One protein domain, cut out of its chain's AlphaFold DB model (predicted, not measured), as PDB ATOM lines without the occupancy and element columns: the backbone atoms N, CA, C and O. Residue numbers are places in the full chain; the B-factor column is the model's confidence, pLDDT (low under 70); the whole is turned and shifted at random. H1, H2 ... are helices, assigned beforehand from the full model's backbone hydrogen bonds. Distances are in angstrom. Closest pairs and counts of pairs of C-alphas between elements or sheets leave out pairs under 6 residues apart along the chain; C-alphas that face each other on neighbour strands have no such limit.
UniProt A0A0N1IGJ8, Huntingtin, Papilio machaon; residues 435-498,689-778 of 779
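What this domain is: This is residues 435 to 498 and 689 to 778 of the 779 residues of the protein "Huntingtin" of Papilio machaon (UniProt A0A0N1IGJ8). One long helix, H6, runs through the core, with H2 side by side with it and H1 folded back along H2, while H5 and H9 cross H6 at a slant. H7 packs on the last residues of H6, short H3 and H8 pack on H5, and H4 and H10 lie farthest from the middle. The printed part has 154 residues with ten named helices, H1 to H10 in order along the chain, and no named strand; the class is all helix, its packing mostly crossed, with 2 of 7 pairs at a shallow tilt. The whole is compact, with a radius of gyration of the C-alphas of 15.1 A, and spans 45 by 39 by 24 A.

How they stand to each other: Begin at the hub, H6, residues 705 to 725, which touches six helices. H2, residues 463 to 479, touches it the same way at a shallow tilt of 8 degrees, closest at the C-alphas of Ser 474 and Cys 714, 4.4 A. H1, residues 435 to 446, forms a hairpin with H2, closest at C-alphas 446 and 466, 5.7 A. H5, residues 693 to 701, forms a hairpin with H6, touching its residues 707 to 715 at a steep tilt of 41 degrees; C-alphas 700 and 708 are closest, 4.8 A. H9, residues 749 to 757, touches residues 712 to 716 of H6 at a steep tilt of 42 degrees, closest at C-alphas 756 and 712, 5.8 A. H7, residues 730 to 735, touches residues 722 to 725 of H6, about perpendicular at 81 degrees, closest at C-alphas 730 and 723, 5.7 A. H10, residues 765 to 776, only just touches H6, with 3 pairs of C-alphas within 8 A, closest at 768 and 720, 6.8 A. H3, residues 481 to 485, touches H5, closest at C-alphas 484 and 694, 5.1 A, and only just touches H6, with 3 pairs. H8, residues 741 to 746, touches H5, closest at C-alphas 746 and 694, 6.9 A. H4, residues 490 to 498, touches no helix. Every O i to N i+4 pair is within hydrogen-bond range in H1, H2, H4, H7, H8, H9 and H10; H6 has 16 of 17, H3 0 of 1 beside 2 of 2 O i to N i+3 pairs, and H5 0 of 5 beside 6 of 6.

Where its parts are: Find C-alpha 705 at (-11.322, 13.185, 23.213); from there H6 runs 30.4 A to C-alpha 725. H2 is 24.6 A long, H1 16.4 A. H10 ends at C-alpha 776, (-16.314, 25.123, 51.046).

The domain as a whole: The C-alphas of Arg 459 and Leu 778 are farthest apart, 48.3 A. Residues 499 to 688 are not printed; C-alphas 498 and 689 are 18.6 A apart. H1 to H2 is a long link. Mean pLDDT of the printed part is 80.0; residues 759 to 778 are among those under 70.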
ATOM      1  N   LEU A 435     -30.692  -0.920  39.149       91.31
ATOM      2  CA  LEU A 435     -29.634  -0.090  38.562       91.31
ATOM      3  C   LEU A 435     -28.237  -0.727  38.674       91.31
ATOM      4  O   LEU A 435     -27.383  -0.440  37.837       91.31
ATOM      5  N   LYS A 436     -27.997  -1.610  39.657       91.56
ATOM      6  CA  LYS A 436     -26.733  -2.357  39.794       91.56
ATOM      7  C   LYS A 436     -26.508  -3.280  38.603       91.56
ATOM      8  O   LYS A 436     -25.433  -3.248  38.009       91.56
ATOM      9  N   TYR A 437     -27.524  -4.068  38.238       92.00
ATOM     10  CA  TYR A 437     -27.444  -4.971  37.091       92.00
ATOM     11  C   TYR A 437     -27.253  -4.188  35.788       92.00
ATOM     12  O   TYR A 437     -26.322  -4.467  35.038       92.00
ATOM     13  N   CYS A 438     -28.055  -3.142  35.563       94.06
ATOM     14  CA  CYS A 438     -27.929  -2.274  34.388       94.06
ATOM     15  C   CYS A 438     -26.528  -1.650  34.260       94.06
ATOM     16  O   CYS A 438     -25.925  -1.692  33.186       94.06
ATOM     17  N   ALA A 439     -25.960  -1.136  35.356       94.56
ATOM     18  CA  ALA A 439     -24.605  -0.602  35.342       94.56
ATOM     19  C   ALA A 439     -23.549  -1.683  35.076       94.56
ATOM     20  O   ALA A 439     -22.669  -1.455  34.247       94.56
ATOM     21  N   ARG A 440     -23.641  -2.862  35.712       94.06
ATOM     22  CA  ARG A 440     -22.732  -3.987  35.434       94.06
ATOM     23  C   ARG A 440     -22.808  -4.415  33.968       94.06
ATOM     24  O   ARG A 440     -21.764  -4.496  33.334       94.06
ATOM     25  N   LEU A 441     -24.012  -4.575  33.410       93.12
ATOM     26  CA  LEU A 441     -24.260  -4.926  32.006       93.12
ATOM     27  C   LEU A 441     -23.646  -3.907  31.030       93.12
ATOM     28  O   LEU A 441     -22.891  -4.290  30.137       93.12
ATOM     29  N   LEU A 442     -23.919  -2.608  31.209       94.12
ATOM     30  CA  LEU A 442     -23.347  -1.542  30.372       94.12
ATOM     31  C   LEU A 442     -21.812  -1.526  30.436       94.12
ATOM     32  O   LEU A 442     -21.138  -1.350  29.420       94.12
ATOM     33  N   VAL A 443     -21.255  -1.707  31.633       94.12
ATOM     34  CA  VAL A 443     -19.815  -1.606  31.874       94.12
ATOM     35  C   VAL A 443     -19.074  -2.853  31.376       94.12
ATOM     36  O   VAL A 443     -18.080  -2.697  30.665       94.12
ATOM     37  N   SER A 444     -19.564  -4.069  31.642       92.75
ATOM     38  CA  SER A 444     -18.939  -5.324  31.185       92.75
ATOM     39  C   SER A 444     -19.096  -5.580  29.688       92.75
ATOM     40  O   SER A 444     -18.263  -6.262  29.101       92.75
ATOM     41  N   LYS A 445     -20.178  -5.096  29.061       91.44
ATOM     42  CA  LYS A 445     -20.445  -5.353  27.638       91.44
ATOM     43  C   LYS A 445     -19.732  -4.364  26.714       91.44
ATOM     44  O   LYS A 445     -19.410  -4.727  25.586       91.44
ATOM     45  N   PHE A 446     -19.460  -3.138  27.179       93.00
ATOM     46  CA  PHE A 446     -18.953  -2.063  26.315       93.00
ATOM     47  C   PHE A 446     -17.635  -1.406  26.757       93.00
ATOM     48  O   PHE A 446     -16.967  -0.810  25.911       93.00
ATOM     49  N   LEU A 447     -17.232  -1.486  28.034       93.19
ATOM     50  CA  LEU A 447     -16.133  -0.667  28.577       93.19
ATOM     51  C   LEU A 447     -14.989  -1.470  29.226       93.19
ATOM     52  O   LEU A 447     -13.823  -1.218  28.914       93.19
ATOM     53  N   LEU A 448     -15.298  -2.419  30.113       92.81
ATOM     54  CA  LEU A 448     -14.350  -3.109  31.003       92.81
ATOM     55  C   LEU A 448     -14.337  -4.627  30.750       92.81
ATOM     56  O   LEU A 448     -15.374  -5.199  30.432       92.81
ATOM     57  N   THR A 449     -13.185  -5.293  30.907       87.81
ATOM     58  CA  THR A 449     -13.032  -6.731  30.580       87.81
ATOM     59  C   THR A 449     -13.107  -7.674  31.786       87.81
ATOM     60  O   THR A 449     -12.869  -8.869  31.629       87.81
ATOM     61  N   GLY A 450     -13.361  -7.168  32.996       84.50
ATOM     62  CA  GLY A 450     -13.429  -7.966  34.230       84.50
ATOM     63  C   GLY A 450     -12.099  -8.175  34.955       84.50
ATOM     64  O   GLY A 450     -12.117  -8.586  36.114       84.50
ATOM     65  N   ASN A 451     -10.973  -7.828  34.326       85.31
ATOM     66  CA  ASN A 451      -9.635  -7.880  34.919       85.31
ATOM     67  C   ASN A 451      -9.108  -6.449  35.129       85.31
ATOM     68  O   ASN A 451      -9.165  -5.627  34.210       85.31
ATOM     69  N   LYS A 452      -8.645  -6.139  36.344       84.62
ATOM     70  CA  LYS A 452      -8.282  -4.786  36.800       84.62
ATOM     71  C   LYS A 452      -7.338  -4.058  35.832       84.62
ATOM     72  O   LYS A 452      -6.348  -4.604  35.349       84.62
ATOM     73  N   GLY A 453      -7.648  -2.793  35.552       79.88
ATOM     74  CA  GLY A 453      -6.889  -1.928  34.645       79.88
ATOM     75  C   GLY A 453      -6.963  -2.288  33.154       79.88
ATOM     76  O   GLY A 453      -6.271  -1.651  32.360       79.88
ATOM     77  N   VAL A 454      -7.774  -3.276  32.750       86.88
ATOM     78  CA  VAL A 454      -7.954  -3.669  31.341       86.88
ATOM     79  C   VAL A 454      -9.302  -3.167  30.806       86.88
ATOM     80  O   VAL A 454     -10.323  -3.187  31.495       86.88
ATOM     81  N   PHE A 455      -9.296  -2.691  29.558       90.31
ATOM     82  CA  PHE A 455     -10.434  -2.061  28.882       90.31
ATOM     83  C   PHE A 455     -10.753  -2.787  27.577       90.31
ATOM     84  O   PHE A 455      -9.851  -3.289  26.901       90.31
ATOM     85  N   ILE A 456     -12.027  -2.797  27.186       90.75
ATOM     86  CA  ILE A 456     -12.451  -3.347  25.895       90.75
ATOM     87  C   ILE A 456     -11.871  -2.463  24.770       90.75
ATOM     88  O   ILE A 456     -12.057  -1.243  24.801       90.75
ATOM     89  N   PRO A 457     -11.146  -3.013  23.776       90.44
ATOM     90  CA  PRO A 457     -10.497  -2.210  22.740       90.44
ATOM     91  C   PRO A 457     -11.500  -1.614  21.739       90.44
ATOM     92  O   PRO A 457     -12.533  -2.206  21.440       90.44
ATOM     93  N   ASP A 458     -11.155  -0.471  21.135       91.88
ATOM     94  CA  ASP A 458     -11.988   0.199  20.108       91.88
ATOM     95  C   ASP A 458     -12.256  -0.665  18.859       91.88
ATOM     96  O   ASP A 458     -13.152  -0.365  18.070       91.88
ATOM     97  N   ARG A 459     -11.472  -1.738  18.671       89.00
ATOM     98  CA  ARG A 459     -11.637  -2.717  17.587       89.00
ATOM     99  C   ARG A 459     -12.838  -3.644  17.784       89.00
ATOM    100  O   ARG A 459     -13.393  -4.083  16.786       89.00
ATOM    101  N   SER A 460     -13.223  -3.954  19.025       89.19
ATOM    102  CA  SER A 460     -14.370  -4.827  19.317       89.19
ATOM    103  C   SER A 460     -15.628  -4.044  19.692       89.19
ATOM    104  O   SER A 460     -16.722  -4.456  19.322       89.19
ATOM    105  N   VAL A 461     -15.496  -2.890  20.360       91.44
ATOM    106  CA  VAL A 461     -16.630  -1.998  20.656       91.44
ATOM    107  C   VAL A 461     -16.321  -0.586  20.172       91.44
ATOM    108  O   VAL A 461     -15.403   0.071  20.663       91.44
ATOM    109  N   ARG A 462     -17.122  -0.108  19.210       92.75
ATOM    110  CA  ARG A 462     -16.956   1.214  18.587       92.75
ATOM    111  C   ARG A 462     -17.045   2.340  19.621       92.75
ATOM    112  O   ARG A 462     -17.890   2.312  20.514       92.75
ATOM    113  N   VAL A 463     -16.254   3.393  19.412       93.38
ATOM    114  CA  VAL A 463     -16.203   4.595  20.267       93.38
ATOM    115  C   VAL A 463     -17.589   5.217  20.512       93.38
ATOM    116  O   VAL A 463     -17.861   5.655  21.625       93.38
ATOM    117  N   SER A 464     -18.504   5.194  19.533       94.38
ATOM    118  CA  SER A 464     -19.885   5.668  19.726       94.38
ATOM    119  C   SER A 464     -20.674   4.833  20.739       94.38
ATOM    120  O   SER A 464     -21.305   5.399  21.624       94.38
ATOM    121  N   VAL A 465     -20.573   3.501  20.679       94.75
ATOM    122  CA  VAL A 465     -21.223   2.579  21.632       94.75
ATOM    123  C   VAL A 465     -20.670   2.810  23.043       94.75
ATOM    124  O   VAL A 465     -21.438   2.939  23.994       94.75
ATOM    125  N   LYS A 466     -19.346   2.982  23.179       95.50
ATOM    126  CA  LYS A 466     -18.704   3.363  24.451       95.50
ATOM    127  C   LYS A 466     -19.195   4.712  24.979       95.50
ATOM    128  O   LYS A 466     -19.453   4.851  26.173       95.50
ATOM    129  N   ALA A 467     -19.328   5.708  24.104       95.12
ATOM    130  CA  ALA A 467     -19.821   7.033  24.457       95.12
ATOM    131  C   ALA A 467     -21.278   6.982  24.952       95.12
ATOM    132  O   ALA A 467     -21.598   7.576  25.981       95.12
ATOM    133  N   SER A 468     -22.140   6.218  24.284       95.62
ATOM    134  CA  SER A 468     -23.524   5.990  24.711       95.62
ATOM    135  C   SER A 468     -23.590   5.264  26.060       95.62
ATOM    136  O   SER A 468     -24.303   5.717  26.954       95.62
ATOM    137  N   ALA A 469     -22.768   4.229  26.272       96.44
ATOM    138  CA  ALA A 469     -22.684   3.509  27.547       96.44
ATOM    139  C   ALA A 469     -22.222   4.410  28.709       96.44
ATOM    140  O   ALA A 469     -22.817   4.387  29.787       96.44
ATOM    141  N   LEU A 470     -21.211   5.261  28.483       95.94
ATOM    142  CA  LEU A 470     -20.776   6.278  29.448       95.94
ATOM    143  C   LEU A 470     -21.859   7.335  29.710       95.94
ATOM    144  O   LEU A 470     -21.988   7.805  30.840       95.94
ATOM    145  N   THR A 471     -22.655   7.692  28.699       96.00
ATOM    146  CA  THR A 471     -23.753   8.660  28.847       96.00
ATOM    147  C   THR A 471     -24.861   8.077  29.729       96.00
ATOM    148  O   THR A 471     -25.183   8.691  30.747       96.00
ATOM    149  N   CYS A 472     -25.325   6.851  29.446       96.31
ATOM    150  CA  CYS A 472     -26.226   6.095  30.325       96.31
ATOM    151  C   CYS A 472     -25.688   6.026  31.755       96.31
ATOM    152  O   CYS A 472     -26.375   6.424  32.693       96.31
ATOM    153  N   LEU A 473     -24.439   5.577  31.928       96.38
ATOM    154  CA  LEU A 473     -23.832   5.453  33.249       96.38
ATOM    155  C   LEU A 473     -23.749   6.804  33.969       96.38
ATOM    156  O   LEU A 473     -23.969   6.856  35.172       96.38
ATOM    157  N   SER A 474     -23.491   7.911  33.264       94.06
ATOM    158  CA  SER A 474     -23.483   9.239  33.886       94.06
ATOM    159  C   SER A 474     -24.845   9.620  34.478       94.06
ATOM    160  O   SER A 474     -24.887  10.247  35.538       94.06
ATOM    161  N   GLU A 475     -25.950   9.204  33.857       95.12
ATOM    162  CA  GLU A 475     -27.301   9.421  34.380       95.12
ATOM    163  C   GLU A 475     -27.646   8.419  35.499       95.12
ATOM    164  O   GLU A 475     -28.184   8.827  36.528       95.12
ATOM    165  N   ILE A 476     -27.214   7.152  35.401       94.88
ATOM    166  CA  ILE A 476     -27.310   6.181  36.513       94.88
ATOM    167  C   ILE A 476     -26.584   6.707  37.762       94.88
ATOM    168  O   ILE A 476     -27.144   6.690  38.856       94.88
ATOM    169  N   LEU A 477     -25.364   7.235  37.615       93.81
ATOM    170  CA  LEU A 477     -24.568   7.791  38.716       93.81
ATOM    171  C   LEU A 477     -25.176   9.054  39.329       93.81
ATOM    172  O   LEU A 477     -24.944   9.331  40.505       93.81
ATOM    173  N   ARG A 478     -25.992   9.789  38.566       90.88
ATOM    174  CA  ARG A 478     -26.790  10.900  39.092       90.88
ATOM    175  C   ARG A 478     -27.910  10.397  40.018       90.88
ATOM    176  O   ARG A 478     -28.255  11.087  40.975       90.88
ATOM    177  N   VAL A 479     -28.439   9.194  39.782       90.44
ATOM    178  CA  VAL A 479     -29.504   8.568  40.591       90.44
ATOM    179  C   VAL A 479     -28.950   7.769  41.783       90.44
ATOM    180  O   VAL A 479     -29.488   7.908  42.887       90.44
ATOM    181  N   TYR A 480     -27.898   6.966  41.569       91.56
ATOM    182  CA  TYR A 480     -27.328   5.991  42.514       91.56
ATOM    183  C   TYR A 480     -25.780   5.943  42.438       91.56
ATOM    184  O   TYR A 480     -25.201   5.035  41.831       91.56
ATOM    185  N   PRO A 481     -25.066   6.922  43.029       90.38
ATOM    186  CA  PRO A 481     -23.604   7.029  42.928       90.38
ATOM    187  C   PRO A 481     -22.822   5.883  43.602       90.38
ATOM    188  O   PRO A 481     -21.648   5.694  43.286       90.38
ATOM    189  N   GLN A 482     -23.451   5.077  44.468       88.31
ATOM    190  CA  GLN A 482     -22.861   3.873  45.084       88.31
ATOM    191  C   GLN A 482     -22.340   2.848  44.056       88.31
ATOM    192  O   GLN A 482     -21.505   2.011  44.384       88.31
ATOM    193  N   ILE A 483     -22.781   2.920  42.797       90.00
ATOM    194  CA  ILE A 483     -22.276   2.076  41.704       90.00
ATOM    195  C   ILE A 483     -20.764   2.223  41.464       90.00
ATOM    196  O   ILE A 483     -20.149   1.281  40.977       90.00
ATOM    197  N   MET A 484     -20.125   3.330  41.860       89.62
ATOM    198  CA  MET A 484     -18.660   3.449  41.752       89.62
ATOM    199  C   MET A 484     -17.886   2.726  42.865       89.62
ATOM    200  O   MET A 484     -16.659   2.698  42.797       89.62
ATOM    201  N   THR A 485     -18.563   2.151  43.866       86.06
ATOM    202  CA  THR A 485     -17.947   1.517  45.050       86.06
ATOM    203  C   THR A 485     -18.270   0.025  45.179       86.06
ATOM    204  O   THR A 485     -18.271  -0.507  46.286       86.06
ATOM    205  N   MET A 486     -18.583  -0.630  44.059       88.25
ATOM    206  CA  MET A 486     -18.834  -2.073  43.965       88.25
ATOM    207  C   MET A 486     -17.932  -2.725  42.916       88.25
ATOM    208  O   MET A 486     -17.412  -2.063  42.009       88.25
ATOM    209  N   TYR A 487     -17.774  -4.043  43.006       89.44
ATOM    210  CA  TYR A 487     -17.077  -4.817  41.976       89.44
ATOM    211  C   TYR A 487     -17.961  -5.059  40.745       89.44
ATOM    212  O   TYR A 487     -19.190  -5.143  40.847       89.44
ATOM    213  N   LEU A 488     -17.329  -5.170  39.570       88.81
ATOM    214  CA  LEU A 488     -18.020  -5.498  38.317       88.81
ATOM    215  C   LEU A 488     -18.599  -6.922  38.366       88.81
ATOM    216  O   LEU A 488     -19.702  -7.156  37.880       88.81
ATOM    217  N   ASP A 489     -17.877  -7.837  39.015       89.19
ATOM    218  CA  ASP A 489     -18.353  -9.171  39.368       89.19
ATOM    219  C   ASP A 489     -19.191  -9.141  40.662       89.19
ATOM    220  O   ASP A 489     -18.767  -8.607  41.691       89.19
ATOM    221  N   LYS A 490     -20.388  -9.727  40.602       86.88
ATOM    222  CA  LYS A 490     -21.373  -9.806  41.686       86.88
ATOM    223  C   LYS A 490     -20.907 -10.700  42.837       86.88
ATOM    224  O   LYS A 490     -21.147 -10.366  43.995       86.88
ATOM    225  N   ASP A 491     -20.229 -11.809  42.549       84.62
ATOM    226  CA  ASP A 491     -19.799 -12.747  43.588       84.62
ATOM    227  C   ASP A 491     -18.584 -12.207  44.349       84.62
ATOM    228  O   ASP A 491     -18.455 -12.457  45.547       84.62
ATOM    229  N   ALA A 492     -17.701 -11.449  43.691       82.44
ATOM    230  CA  ALA A 492     -16.646 -10.682  44.356       82.44
ATOM    231  C   ALA A 492     -17.224  -9.604  45.292       82.44
ATOM    232  O   ALA A 492     -16.800  -9.492  46.445       82.44
ATOM    233  N   ASP A 493     -18.230  -8.863  44.823       81.25
ATOM    234  CA  ASP A 493     -18.909  -7.802  45.578       81.25
ATOM    235  C   ASP A 493     -19.569  -8.331  46.867       81.25
ATOM    236  O   ASP A 493     -19.327  -7.820  47.962       81.25
ATOM    237  N   ILE A 494     -20.324  -9.430  46.753       79.69
ATOM    238  CA  ILE A 494     -20.979 -10.103  47.886       79.69
ATOM    239  C   ILE A 494     -19.947 -10.654  48.887       79.69
ATOM    240  O   ILE A 494     -20.157 -10.578  50.100       79.69
ATOM    241  N   LYS A 495     -18.805 -11.182  48.420       73.38
ATOM    242  CA  LYS A 495     -17.751 -11.713  49.307       73.38
ATOM    243  C   LYS A 495     -17.170 -10.630  50.219       73.38
ATOM    244  O   LYS A 495     -17.063 -10.876  51.420       73.38
ATOM    245  N   LEU A 496     -16.834  -9.441  49.706       65.25
ATOM    246  CA  LEU A 496     -16.301  -8.357  50.553       65.25
ATOM    247  C   LEU A 496     -17.338  -7.816  51.551       65.25
ATOM    248  O   LEU A 496     -16.984  -7.507  52.692       65.25
ATOM    249  N   GLN A 497     -18.612  -7.750  51.159       59.31
ATOM    250  CA  GLN A 497     -19.695  -7.370  52.072       59.31
ATOM    251  C   GLN A 497     -19.793  -8.369  53.241       59.31
ATOM    252  O   GLN A 497     -19.785  -7.960  54.401       59.31
ATOM    253  N   ASN A 498     -19.742  -9.675  52.960       49.28
ATOM    254  CA  ASN A 498     -19.809 -10.723  53.985       49.28
ATOM    255  C   ASN A 498     -18.569 -10.794  54.899       49.28
ATOM    256  O   ASN A 498     -18.718 -11.046  56.095       49.28
ATOM    257  N   GLU A 689      -7.211 -10.388  38.963       83.56
ATOM    258  CA  GLU A 689      -7.739  -9.452  39.952       83.56
ATOM    259  C   GLU A 689      -9.086  -8.884  39.484       83.56
ATOM    260  O   GLU A 689      -9.180  -8.224  38.443       83.56
ATOM    261  N   PHE A 690     -10.135  -9.138  40.273       85.31
ATOM    262  CA  PHE A 690     -11.501  -8.702  39.986       85.31
ATOM    263  C   PHE A 690     -11.578  -7.190  39.756       85.31
ATOM    264  O   PHE A 690     -11.279  -6.386  40.642       85.31
ATOM    265  N   GLN A 691     -12.044  -6.801  38.571       89.25
ATOM    266  CA  GLN A 691     -12.166  -5.400  38.202       89.25
ATOM    267  C   GLN A 691     -13.255  -4.676  39.007       89.25
ATOM    268  O   GLN A 691     -14.367  -5.175  39.207       89.25
ATOM    269  N   HIS A 692     -12.930  -3.465  39.450       89.50
ATOM    270  CA  HIS A 692     -13.809  -2.619  40.247       89.50
ATOM    271  C   HIS A 692     -14.438  -1.519  39.384       89.50
ATOM    272  O   HIS A 692     -13.812  -1.027  38.446       89.50
ATOM    273  N   MET A 693     -15.666  -1.089  39.694       89.88
ATOM    274  CA  MET A 693     -16.394  -0.131  38.846       89.88
ATOM    275  C   MET A 693     -15.674   1.226  38.714       89.88
ATOM    276  O   MET A 693     -15.795   1.888  37.682       89.88
ATOM    277  N   CYS A 694     -14.861   1.627  39.703       88.44
ATOM    278  CA  CYS A 694     -14.066   2.863  39.628       88.44
ATOM    279  C   CYS A 694     -12.937   2.865  38.581       88.44
ATOM    280  O   CYS A 694     -12.480   3.951  38.221       88.44
ATOM    281  N   ASP A 695     -12.525   1.710  38.041       88.69
ATOM    282  CA  ASP A 695     -11.550   1.630  36.936       88.69
ATOM    283  C   ASP A 695     -12.002   2.439  35.711       88.69
ATOM    284  O   ASP A 695     -11.185   2.949  34.948       88.69
ATOM    285  N   LEU A 696     -13.314   2.633  35.555       90.25
ATOM    286  CA  LEU A 696     -13.919   3.469  34.524       90.25
ATOM    287  C   LEU A 696     -13.404   4.921  34.519       90.25
ATOM    288  O   LEU A 696     -13.393   5.557  33.469       90.25
ATOM    289  N   PHE A 697     -12.924   5.457  35.647       88.94
ATOM    290  CA  PHE A 697     -12.312   6.793  35.688       88.94
ATOM    291  C   PHE A 697     -10.886   6.830  35.106       88.94
ATOM    292  O   PHE A 697     -10.428   7.891  34.678       88.94
ATOM    293  N   VAL A 698     -10.207   5.685  34.985       87.00
ATOM    294  CA  VAL A 698      -8.886   5.569  34.333       87.00
ATOM    295  C   VAL A 698      -8.991   5.729  32.804       87.00
ATOM    296  O   VAL A 698      -8.015   6.105  32.151       87.00
ATOM    297  N   LEU A 699     -10.197   5.607  32.226       85.94
ATOM    298  CA  LEU A 699     -10.486   5.985  30.834       85.94
ATOM    299  C   LEU A 699     -10.270   7.489  30.537       85.94
ATOM    300  O   LEU A 699     -10.368   7.902  29.382       85.94
ATOM    301  N   GLU A 700      -9.896   8.329  31.511       83.69
ATOM    302  CA  GLU A 700      -9.358   9.666  31.209       83.69
ATOM    303  C   GLU A 700      -8.043   9.623  30.397       83.69
ATOM    304  O   GLU A 700      -7.698  10.602  29.733       83.69
ATOM    305  N   GLY A 701      -7.345   8.483  30.383       84.06
ATOM    306  CA  GLY A 701      -6.189   8.226  29.519       84.06
ATOM    307  C   GLY A 701      -6.520   7.832  28.070       84.06
ATOM    308  O   GLY A 701      -5.594   7.591  27.299       84.06
ATOM    309  N   HIS A 702      -7.800   7.733  27.682       89.88
ATOM    310  CA  HIS A 702      -8.196   7.236  26.355       89.88
ATOM    311  C   HIS A 702      -7.664   8.114  25.204       89.88
ATOM    312  O   HIS A 702      -7.536   9.330  25.333       89.88
ATOM    313  N   SER A 703      -7.390   7.512  24.046       89.06
ATOM    314  CA  SER A 703      -6.958   8.227  22.832       89.06
ATOM    315  C   SER A 703      -7.995   9.275  22.403       89.06
ATOM    316  O   SER A 703      -7.696  10.460  22.241       89.06
ATOM    317  N   ASP A 704      -9.241   8.834  22.281       89.19
ATOM    318  CA  ASP A 704     -10.375   9.647  21.862       89.19
ATOM    319  C   ASP A 704     -10.700  10.812  22.844       89.19
ATOM    320  O   ASP A 704     -10.724  10.612  24.066       89.19
ATOM    321  N   PRO A 705     -10.942  12.052  22.361       87.62
ATOM    322  CA  PRO A 705     -11.322  13.185  23.213       87.62
ATOM    323  C   PRO A 705     -12.756  13.139  23.769       87.62
ATOM    324  O   PRO A 705     -12.984  13.664  24.861       87.62
ATOM    325  N   GLN A 706     -13.716  12.545  23.053       88.56
ATOM    326  CA  GLN A 706     -15.125  12.458  23.459       88.56
ATOM    327  C   GLN A 706     -15.294  11.509  24.652       88.56
ATOM    328  O   GLN A 706     -15.938  11.884  25.632       88.56
ATOM    329  N   ILE A 707     -14.641  10.341  24.634       91.81
ATOM    330  CA  ILE A 707     -14.583   9.403  25.768       91.81
ATOM    331  C   ILE A 707     -14.035  10.105  27.015       91.81
ATOM    332  O   ILE A 707     -14.676  10.100  28.064       91.81
ATOM    333  N   ARG A 708     -12.906  10.816  26.891       90.00
ATOM    334  CA  ARG A 708     -12.331  11.606  27.995       90.00
ATOM    335  C   ARG A 708     -13.238  12.750  28.454       90.00
ATOM    336  O   ARG A 708     -13.179  13.157  29.614       90.00
ATOM    337  N   GLY A 709     -14.057  13.308  27.564       88.44
ATOM    338  CA  GLY A 709     -15.102  14.268  27.919       88.44
ATOM    339  C   GLY A 709     -16.189  13.627  28.783       88.44
ATOM    340  O   GLY A 709     -16.510  14.143  29.849       88.44
ATOM    341  N   LEU A 710     -16.698  12.470  28.361       91.00
ATOM    342  CA  LEU A 710     -17.782  11.751  29.032       91.00
ATOM    343  C   LEU A 710     -17.363  11.152  30.377       91.00
ATOM    344  O   LEU A 710     -18.115  11.281  31.337       91.00
ATOM    345  N   VAL A 711     -16.139  10.634  30.514       92.50
ATOM    346  CA  VAL A 711     -15.584  10.206  31.816       92.50
ATOM    347  C   VAL A 711     -15.617  11.353  32.838       92.50
ATOM    348  O   VAL A 711     -15.998  11.150  33.989       92.50
ATOM    349  N   ARG A 712     -15.317  12.593  32.417       89.25
ATOM    350  CA  ARG A 712     -15.444  13.783  33.281       89.25
ATOM    351  C   ARG A 712     -16.902  14.141  33.597       89.25
ATOM    352  O   ARG A 712     -17.160  14.673  34.673       89.25
ATOM    353  N   VAL A 713     -17.862  13.818  32.726       90.88
ATOM    354  CA  VAL A 713     -19.302  13.931  33.040       90.88
ATOM    355  C   VAL A 713     -19.721  12.872  34.065       90.88
ATOM    356  O   VAL A 713     -20.402  13.223  35.026       90.88
ATOM    357  N   CYS A 714     -19.254  11.622  33.949       92.25
ATOM    358  CA  CYS A 714     -19.477  10.577  34.955       92.25
ATOM    359  C   CYS A 714     -18.930  10.993  36.333       92.25
ATOM    360  O   CYS A 714     -19.663  10.928  37.316       92.25
ATOM    361  N   ILE A 715     -17.685  11.490  36.400       91.31
ATOM    362  CA  ILE A 715     -17.075  12.016  37.640       91.31
ATOM    363  C   ILE A 715     -17.883  13.196  38.193       91.31
ATOM    364  O   ILE A 715     -18.156  13.252  39.389       91.31
ATOM    365  N   GLY A 716     -18.290  14.130  37.329       89.69
ATOM    366  CA  GLY A 716     -19.085  15.293  37.718       89.69
ATOM    367  C   GLY A 716     -20.443  14.919  38.317       89.69
ATOM    368  O   GLY A 716     -20.791  15.428  39.379       89.69
ATOM    369  N   ASN A 717     -21.186  14.014  37.676       90.75
ATOM    370  CA  ASN A 717     -22.482  13.543  38.170       90.75
ATOM    371  C   ASN A 717     -22.331  12.715  39.460       90.75
ATOM    372  O   ASN A 717     -23.079  12.950  40.407       90.75
ATOM    373  N   TYR A 718     -21.332  11.826  39.534       91.75
ATOM    374  CA  TYR A 718     -21.001  11.070  40.749       91.75
ATOM    375  C   TYR A 718     -20.702  12.000  41.935       91.75
ATOM    376  O   TYR A 718     -21.298  11.837  42.997       91.75
ATOM    377  N   LEU A 719     -19.842  13.013  41.757       90.12
ATOM    378  CA  LEU A 719     -19.517  13.972  42.820       90.12
ATOM    379  C   LEU A 719     -20.724  14.816  43.245       90.12
ATOM    380  O   LEU A 719     -20.897  15.045  44.440       90.12
ATOM    381  N   ILE A 720     -21.563  15.264  42.301       89.12
ATOM    382  CA  ILE A 720     -22.793  16.008  42.620       89.12
ATOM    383  C   ILE A 720     -23.708  15.157  43.504       89.12
ATOM    384  O   ILE A 720     -24.088  15.607  44.581       89.12
ATOM    385  N   SER A 721     -24.015  13.925  43.093       88.38
ATOM    386  CA  SER A 721     -24.958  13.081  43.829       88.38
ATOM    387  C   SER A 721     -24.377  12.513  45.125       88.38
ATOM    388  O   SER A 721     -25.119  12.358  46.089       88.38
ATOM    389  N   ALA A 722     -23.064  12.269  45.202       87.56
ATOM    390  CA  ALA A 722     -22.388  11.927  46.454       87.56
ATOM    391  C   ALA A 722     -22.488  13.071  47.481       87.56
ATOM    392  O   ALA A 722     -22.890  12.837  48.618       87.56
ATOM    393  N   LEU A 723     -22.191  14.312  47.066       87.25
ATOM    394  CA  LEU A 723     -22.302  15.506  47.916       87.25
ATOM    395  C   LEU A 723     -23.751  15.809  48.315       87.25
ATOM    396  O   LEU A 723     -24.003  16.169  49.463       87.25
ATOM    397  N   ASP A 724     -24.706  15.661  47.395       85.44
ATOM    398  CA  ASP A 724     -26.126  15.886  47.681       85.44
ATOM    399  C   ASP A 724     -26.684  14.832  48.660       85.44
ATOM    400  O   ASP A 724     -27.493  15.175  49.522       85.44
ATOM    401  N   LEU A 725     -26.216  13.575  48.594       84.50
ATOM    402  CA  LEU A 725     -26.576  12.511  49.545       84.50
ATOM    403  C   LEU A 725     -25.879  12.634  50.909       84.50
ATOM    404  O   LEU A 725     -26.428  12.166  51.905       84.50
ATOM    405  N   SER A 726     -24.691  13.243  50.981       84.31
ATOM    406  CA  SER A 726     -23.943  13.435  52.233       84.31
ATOM    407  C   SER A 726     -24.085  14.832  52.848       84.31
ATOM    408  O   SER A 726     -23.362  15.174  53.786       84.31
ATOM    409  N   HIS A 727     -25.017  15.639  52.331       82.75
ATOM    410  CA  HIS A 727     -25.269  17.028  52.738       82.75
ATOM    411  C   HIS A 727     -24.029  17.946  52.652       82.75
ATOM    412  O   HIS A 727     -23.915  18.922  53.392       82.75
ATOM    413  N   GLY A 728     -23.113  17.651  51.725       79.75
ATOM    414  CA  GLY A 728     -21.904  18.428  51.440       79.75
ATOM    415  C   GLY A 728     -20.591  17.826  51.954       79.75
ATOM    416  O   GLY A 728     -19.531  18.262  51.509       79.75
ATOM    417  N   ASP A 729     -20.621  16.810  52.823       82.31
ATOM    418  CA  ASP A 729     -19.404  16.171  53.344       82.31
ATOM    419  C   ASP A 729     -19.007  14.940  52.511       82.31
ATOM    420  O   ASP A 729     -19.520  13.830  52.689       82.31
ATOM    421  N   TYR A 730     -18.073  15.120  51.575       83.75
ATOM    422  CA  TYR A 730     -17.568  14.018  50.751       83.75
ATOM    423  C   TYR A 730     -16.687  13.019  51.525       83.75
ATOM    424  O   TYR A 730     -16.589  11.854  51.138       83.75
ATOM    425  N   ASN A 731     -16.064  13.425  52.636       79.94
ATOM    426  CA  ASN A 731     -15.270  12.501  53.448       79.94
ATOM    427  C   ASN A 731     -16.194  11.530  54.182       79.94
ATOM    428  O   ASN A 731     -15.971  10.323  54.137       79.94
ATOM    429  N   ARG A 732     -17.293  12.035  54.754       77.88
ATOM    430  CA  ARG A 732     -18.356  11.201  55.326       77.88
ATOM    431  C   ARG A 732     -18.955  10.235  54.301       77.88
ATOM    432  O   ARG A 732     -19.171   9.080  54.645       77.88
ATOM    433  N   TRP A 733     -19.160  10.665  53.051       80.75
ATOM    434  CA  TRP A 733     -19.558   9.766  51.956       80.75
ATOM    435  C   TRP A 733     -18.556   8.613  51.762       80.75
ATOM    436  O   TRP A 733     -18.935   7.447  51.855       80.75
ATOM    437  N   ARG A 734     -17.267   8.936  51.572       75.25
ATOM    438  CA  ARG A 734     -16.177   7.963  51.354       75.25
ATOM    439  C   ARG A 734     -15.971   7.008  52.542       75.25
ATOM    440  O   ARG A 734     -15.539   5.878  52.341       75.25
ATOM    441  N   CYS A 735     -16.283   7.434  53.767       66.50
ATOM    442  CA  CYS A 735     -16.164   6.602  54.969       66.50
ATOM    443  C   CYS A 735     -17.260   5.531  55.115       66.50
ATOM    444  O   CYS A 735     -17.034   4.560  55.832       66.50
ATOM    445  N   TYR A 736     -18.419   5.668  54.458       59.38
ATOM    446  CA  TYR A 736     -19.476   4.641  54.490       59.38
ATOM    447  C   TYR A 736     -19.297   3.537  53.433       59.38
ATOM    448  O   TYR A 736     -20.039   2.556  53.435       59.38
ATOM    449  N   THR A 737     -18.333   3.677  52.523       61.22
ATOM    450  CA  THR A 737     -18.104   2.726  51.428       61.22
ATOM    451  C   THR A 737     -16.917   1.820  51.753       61.22
ATOM    452  O   THR A 737     -15.765   2.221  51.579       61.22
ATOM    453  N   ASN A 738     -17.193   0.596  52.225       57.34
ATOM    454  CA  ASN A 738     -16.173  -0.422  52.511       57.34
ATOM    455  C   ASN A 738     -15.430  -0.810  51.223       57.34
ATOM    456  O   ASN A 738     -15.948  -1.545  50.387       57.34
ATOM    457  N   MET A 739     -14.205  -0.309  51.070       64.38
ATOM    458  CA  MET A 739     -13.393  -0.455  49.862       64.38
ATOM    459  C   MET A 739     -11.941  -0.803  50.205       64.38
ATOM    460  O   MET A 739     -11.422  -0.424  51.257       64.38
ATOM    461  N   THR A 740     -11.252  -1.481  49.284       64.12
ATOM    462  CA  THR A 740      -9.791  -1.637  49.344       64.12
ATOM    463  C   THR A 740      -9.103  -0.274  49.218       64.12
ATOM    464  O   THR A 740      -9.636   0.645  48.592       64.12
ATOM    465  N   LYS A 741      -7.909  -0.124  49.811       64.00
ATOM    466  CA  LYS A 741      -7.187   1.163  49.851       64.00
ATOM    467  C   LYS A 741      -6.952   1.737  48.453       64.00
ATOM    468  O   LYS A 741      -7.283   2.894  48.224       64.00
ATOM    469  N   ASP A 742      -6.478   0.913  47.522       66.38
ATOM    470  CA  ASP A 742      -6.229   1.270  46.121       66.38
ATOM    471  C   ASP A 742      -7.474   1.881  45.455       66.38
ATOM    472  O   ASP A 742      -7.430   2.989  44.918       66.38
ATOM    473  N   ASN A 743      -8.613   1.186  45.552       72.75
ATOM    474  CA  ASN A 743      -9.868   1.603  44.928       72.75
ATOM    475  C   ASN A 743     -10.436   2.851  45.621       72.75
ATOM    476  O   ASN A 743     -10.923   3.770  44.961       72.75
ATOM    477  N   ALA A 744     -10.338   2.919  46.954       69.62
ATOM    478  CA  ALA A 744     -10.746   4.089  47.723       69.62
ATOM    479  C   ALA A 744      -9.925   5.325  47.328       69.62
ATOM    480  O   ALA A 744     -10.444   6.444  47.341       69.62
ATOM    481  N   ASP A 745      -8.649   5.150  46.983       75.38
ATOM    482  CA  ASP A 745      -7.746   6.208  46.537       75.38
ATOM    483  C   ASP A 745      -7.968   6.639  45.083       75.38
ATOM    484  O   ASP A 745      -7.610   7.770  44.748       75.38
ATOM    485  N   CYS A 746      -8.593   5.823  44.231       76.50
ATOM    486  CA  CYS A 746      -9.117   6.270  42.933       76.50
ATOM    487  C   CYS A 746     -10.314   7.228  43.082       76.50
ATOM    488  O   CYS A 746     -10.529   8.078  42.221       76.50
ATOM    489  N   LEU A 747     -11.052   7.144  44.195       82.25
ATOM    490  CA  LEU A 747     -12.185   8.019  44.529       82.25
ATOM    491  C   LEU A 747     -11.821   9.180  45.476       82.25
ATOM    492  O   LEU A 747     -12.709   9.818  46.052       82.25
ATOM    493  N   CYS A 748     -10.530   9.471  45.651       84.00
ATOM    494  CA  CYS A 748     -10.062  10.634  46.404       84.00
ATOM    495  C   CYS A 748     -10.464  11.942  45.695       84.00
ATOM    496  O   CYS A 748     -10.233  12.093  44.493       84.00
ATOM    497  N   ILE A 749     -11.049  12.893  46.438       82.44
ATOM    498  CA  ILE A 749     -11.616  14.123  45.864       82.44
ATOM    499  C   ILE A 749     -10.580  14.941  45.086       82.44
ATOM    500  O   ILE A 749     -10.907  15.437  44.014       82.44
ATOM    501  N   ASP A 750      -9.332  15.006  45.554       82.44
ATOM    502  CA  ASP A 750      -8.265  15.766  44.896       82.44
ATOM    503  C   ASP A 750      -7.964  15.217  43.494       82.44
ATOM    504  O   ASP A 750      -7.984  15.962  42.517       82.44
ATOM    505  N   LYS A 751      -7.819  13.889  43.356       84.12
ATOM    506  CA  LYS A 751      -7.591  13.236  42.051       84.12
ATOM    507  C   LYS A 751      -8.778  13.418  41.103       84.12
ATOM    508  O   LYS A 751      -8.587  13.642  39.908       84.12
ATOM    509  N   LEU A 752     -10.006  13.335  41.623       85.25
ATOM    510  CA  LEU A 752     -11.218  13.566  40.834       85.25
ATOM    511  C   LEU A 752     -11.317  15.036  40.379       85.25
ATOM    512  O   LEU A 752     -11.695  15.297  39.236       85.25
ATOM    513  N   MET A 753     -10.919  15.992  41.224       82.19
ATOM    514  CA  MET A 753     -10.852  17.415  40.873       82.19
ATOM    515  C   MET A 753      -9.753  17.712  39.852       82.19
ATOM    516  O   MET A 753     -10.024  18.435  38.896       82.19
ATOM    517  N   ASP A 754      -8.563  17.122  39.981       83.56
ATOM    518  CA  ASP A 754      -7.494  17.235  38.980       83.56
ATOM    519  C   ASP A 754      -7.982  16.767  37.604       83.56
ATOM    520  O   ASP A 754      -7.834  17.476  36.605       83.56
ATOM    521  N   ILE A 755      -8.642  15.604  37.545       83.06
ATOM    522  CA  ILE A 755      -9.232  15.066  36.313       83.06
ATOM    523  C   ILE A 755     -10.262  16.035  35.703       83.06
ATOM    524  O   ILE A 755     -10.244  16.256  34.487       83.06
ATOM    525  N   LEU A 756     -11.131  16.644  36.519       81.38
ATOM    526  CA  LEU A 756     -12.106  17.645  36.068       81.38
ATOM    527  C   LEU A 756     -11.452  18.959  35.607       81.38
ATOM    528  O   LEU A 756     -11.931  19.578  34.656       81.38
ATOM    529  N   MET A 757     -10.375  19.395  36.261       74.25
ATOM    530  CA  MET A 757      -9.734  20.695  36.032       74.25
ATOM    531  C   MET A 757      -8.773  20.714  34.833       74.25
ATOM    532  O   MET A 757      -8.512  21.792  34.296       74.25
ATOM    533  N   LYS A 758      -8.301  19.551  34.356       70.31
ATOM    534  CA  LYS A 758      -7.407  19.422  33.183       70.31
ATOM    535  C   LYS A 758      -7.925  20.078  31.890       70.31
ATOM    536  O   LYS A 758      -7.108  20.414  31.035       70.31
ATOM    537  N   VAL A 759      -9.241  20.258  31.706       53.91
ATOM    538  CA  VAL A 759      -9.825  20.891  30.502       53.91
ATOM    539  C   VAL A 759     -11.013  21.795  30.861       53.91
ATOM    540  O   VAL A 759     -11.959  21.375  31.518       53.91
ATOM    541  N   SER A 760     -11.012  23.041  30.371       44.94
ATOM    542  CA  SER A 760     -12.051  24.047  30.666       44.94
ATOM    543  C   SER A 760     -13.383  23.819  29.928       44.94
ATOM    544  O   SER A 760     -13.713  24.537  28.981       44.94
ATOM    545  N   PHE A 761     -14.199  22.866  30.389       42.56
ATOM    546  CA  PHE A 761     -15.533  22.617  29.828       42.56
ATOM    547  C   PHE A 761     -16.594  23.607  30.364       42.56
ATOM    548  O   PHE A 761     -17.100  23.493  31.486       42.56
ATOM    549  N   LYS A 762     -16.952  24.615  29.557       49.16
ATOM    550  CA  LYS A 762     -17.920  25.668  29.921       49.16
ATOM    551  C   LYS A 762     -19.380  25.229  29.713       49.16
ATOM    552  O   LYS A 762     -19.922  25.477  28.646       49.16
ATOM    553  N   LEU A 763     -20.035  24.696  30.754       40.59
ATOM    554  CA  LEU A 763     -21.388  25.138  31.178       40.59
ATOM    555  C   LEU A 763     -21.811  24.497  32.512       40.59
ATOM    556  O   LEU A 763     -21.822  25.193  33.527       40.59
ATOM    557  N   ARG A 764     -22.091  23.180  32.543       43.00
ATOM    558  CA  ARG A 764     -22.591  22.461  33.742       43.00
ATOM    559  C   ARG A 764     -21.655  22.607  34.955       43.00
ATOM    560  O   ARG A 764     -22.117  22.753  36.085       43.00
ATOM    561  N   LEU A 765     -20.344  22.700  34.715       47.03
ATOM    562  CA  LEU A 765     -19.329  22.901  35.755       47.03
ATOM    563  C   LEU A 765     -19.462  24.234  36.520       47.03
ATOM    564  O   LEU A 765     -18.951  24.317  37.632       47.03
ATOM    565  N   LYS A 766     -20.192  25.250  36.020       42.50
ATOM    566  CA  LYS A 766     -20.532  26.442  36.829       42.50
ATOM    567  C   LYS A 766     -21.447  26.096  38.007       42.50
ATOM    568  O   LYS A 766     -21.223  26.610  39.097       42.50
ATOM    569  N   VAL A 767     -22.441  25.227  37.808       44.09
ATOM    570  CA  VAL A 767     -23.370  24.808  38.874       44.09
ATOM    571  C   VAL A 767     -22.646  23.922  39.882       44.09
ATOM    572  O   VAL A 767     -22.729  24.177  41.078       44.09
ATOM    573  N   CYS A 768     -21.860  22.951  39.402       42.06
ATOM    574  CA  CYS A 768     -21.041  22.101  40.267       42.06
ATOM    575  C   CYS A 768     -20.049  22.943  41.094       42.06
ATOM    576  O   CYS A 768     -20.040  22.865  42.320       42.06
ATOM    577  N   LYS A 769     -19.315  23.864  40.449       41.53
ATOM    578  CA  LYS A 769     -18.400  24.789  41.132       41.53
ATOM    579  C   LYS A 769     -19.122  25.747  42.088       41.53
ATOM    580  O   LYS A 769     -18.547  26.072  43.115       41.53
ATOM    581  N   MET A 770     -20.369  26.156  41.829       40.34
ATOM    582  CA  MET A 770     -21.170  26.926  42.797       40.34
ATOM    583  C   MET A 770     -21.664  26.089  43.986       40.34
ATOM    584  O   MET A 770     -21.642  26.605  45.102       40.34
ATOM    585  N   LYS A 771     -22.074  24.825  43.791       41.78
ATOM    586  CA  LYS A 771     -22.407  23.910  44.902       41.78
ATOM    587  C   LYS A 771     -21.179  23.660  45.782       41.78
ATOM    588  O   LYS A 771     -21.247  23.879  46.986       41.78
ATOM    589  N   LEU A 772     -20.045  23.304  45.178       47.50
ATOM    590  CA  LEU A 772     -18.782  23.080  45.887       47.50
ATOM    591  C   LEU A 772     -18.250  24.339  46.575       47.50
ATOM    592  O   LEU A 772     -17.855  24.251  47.729       47.50
ATOM    593  N   ILE A 773     -18.295  25.515  45.936       43.50
ATOM    594  CA  ILE A 773     -17.912  26.778  46.593       43.50
ATOM    595  C   ILE A 773     -18.855  27.107  47.760       43.50
ATOM    596  O   ILE A 773     -18.380  27.601  48.773       43.50
ATOM    597  N   LYS A 774     -20.158  26.797  47.678       38.38
ATOM    598  CA  LYS A 774     -21.062  26.927  48.835       38.38
ATOM    599  C   LYS A 774     -20.728  25.950  49.966       38.38
ATOM    600  O   LYS A 774     -20.800  26.360  51.115       38.38
ATOM    601  N   GLY A 775     -20.348  24.708  49.657       38.66
ATOM    602  CA  GLY A 775     -19.892  23.739  50.662       38.66
ATOM    603  C   GLY A 775     -18.577  24.156  51.331       38.66
ATOM    604  O   GLY A 775     -18.470  24.129  52.550       38.66
ATOM    605  N   PHE A 776     -17.606  24.633  50.546       36.94
ATOM    606  CA  PHE A 776     -16.314  25.123  51.046       36.94
ATOM    607  C   PHE A 776     -16.381  26.482  51.764       36.94
ATOM    608  O   PHE A 776     -15.453  26.814  52.487       36.94
ATOM    609  N   LEU A 777     -17.445  27.274  51.571       31.20
ATOM    610  CA  LEU A 777     -17.713  28.519  52.318       31.20
ATOM    611  C   LEU A 777     -18.578  28.297  53.575       31.20
ATOM    612  O   LEU A 777     -19.041  29.266  54.176       31.20
ATOM    613  N   LEU A 778     -18.817  27.038  53.953       31.16
ATOM    614  CA  LEU A 778     -19.477  26.631  55.201       31.16
ATOM    615  C   LEU A 778     -18.514  25.912  56.172       31.16
ATOM    616  O   LEU A 778     -18.970  25.283  57.126       31.16
TER     617      LEU A 778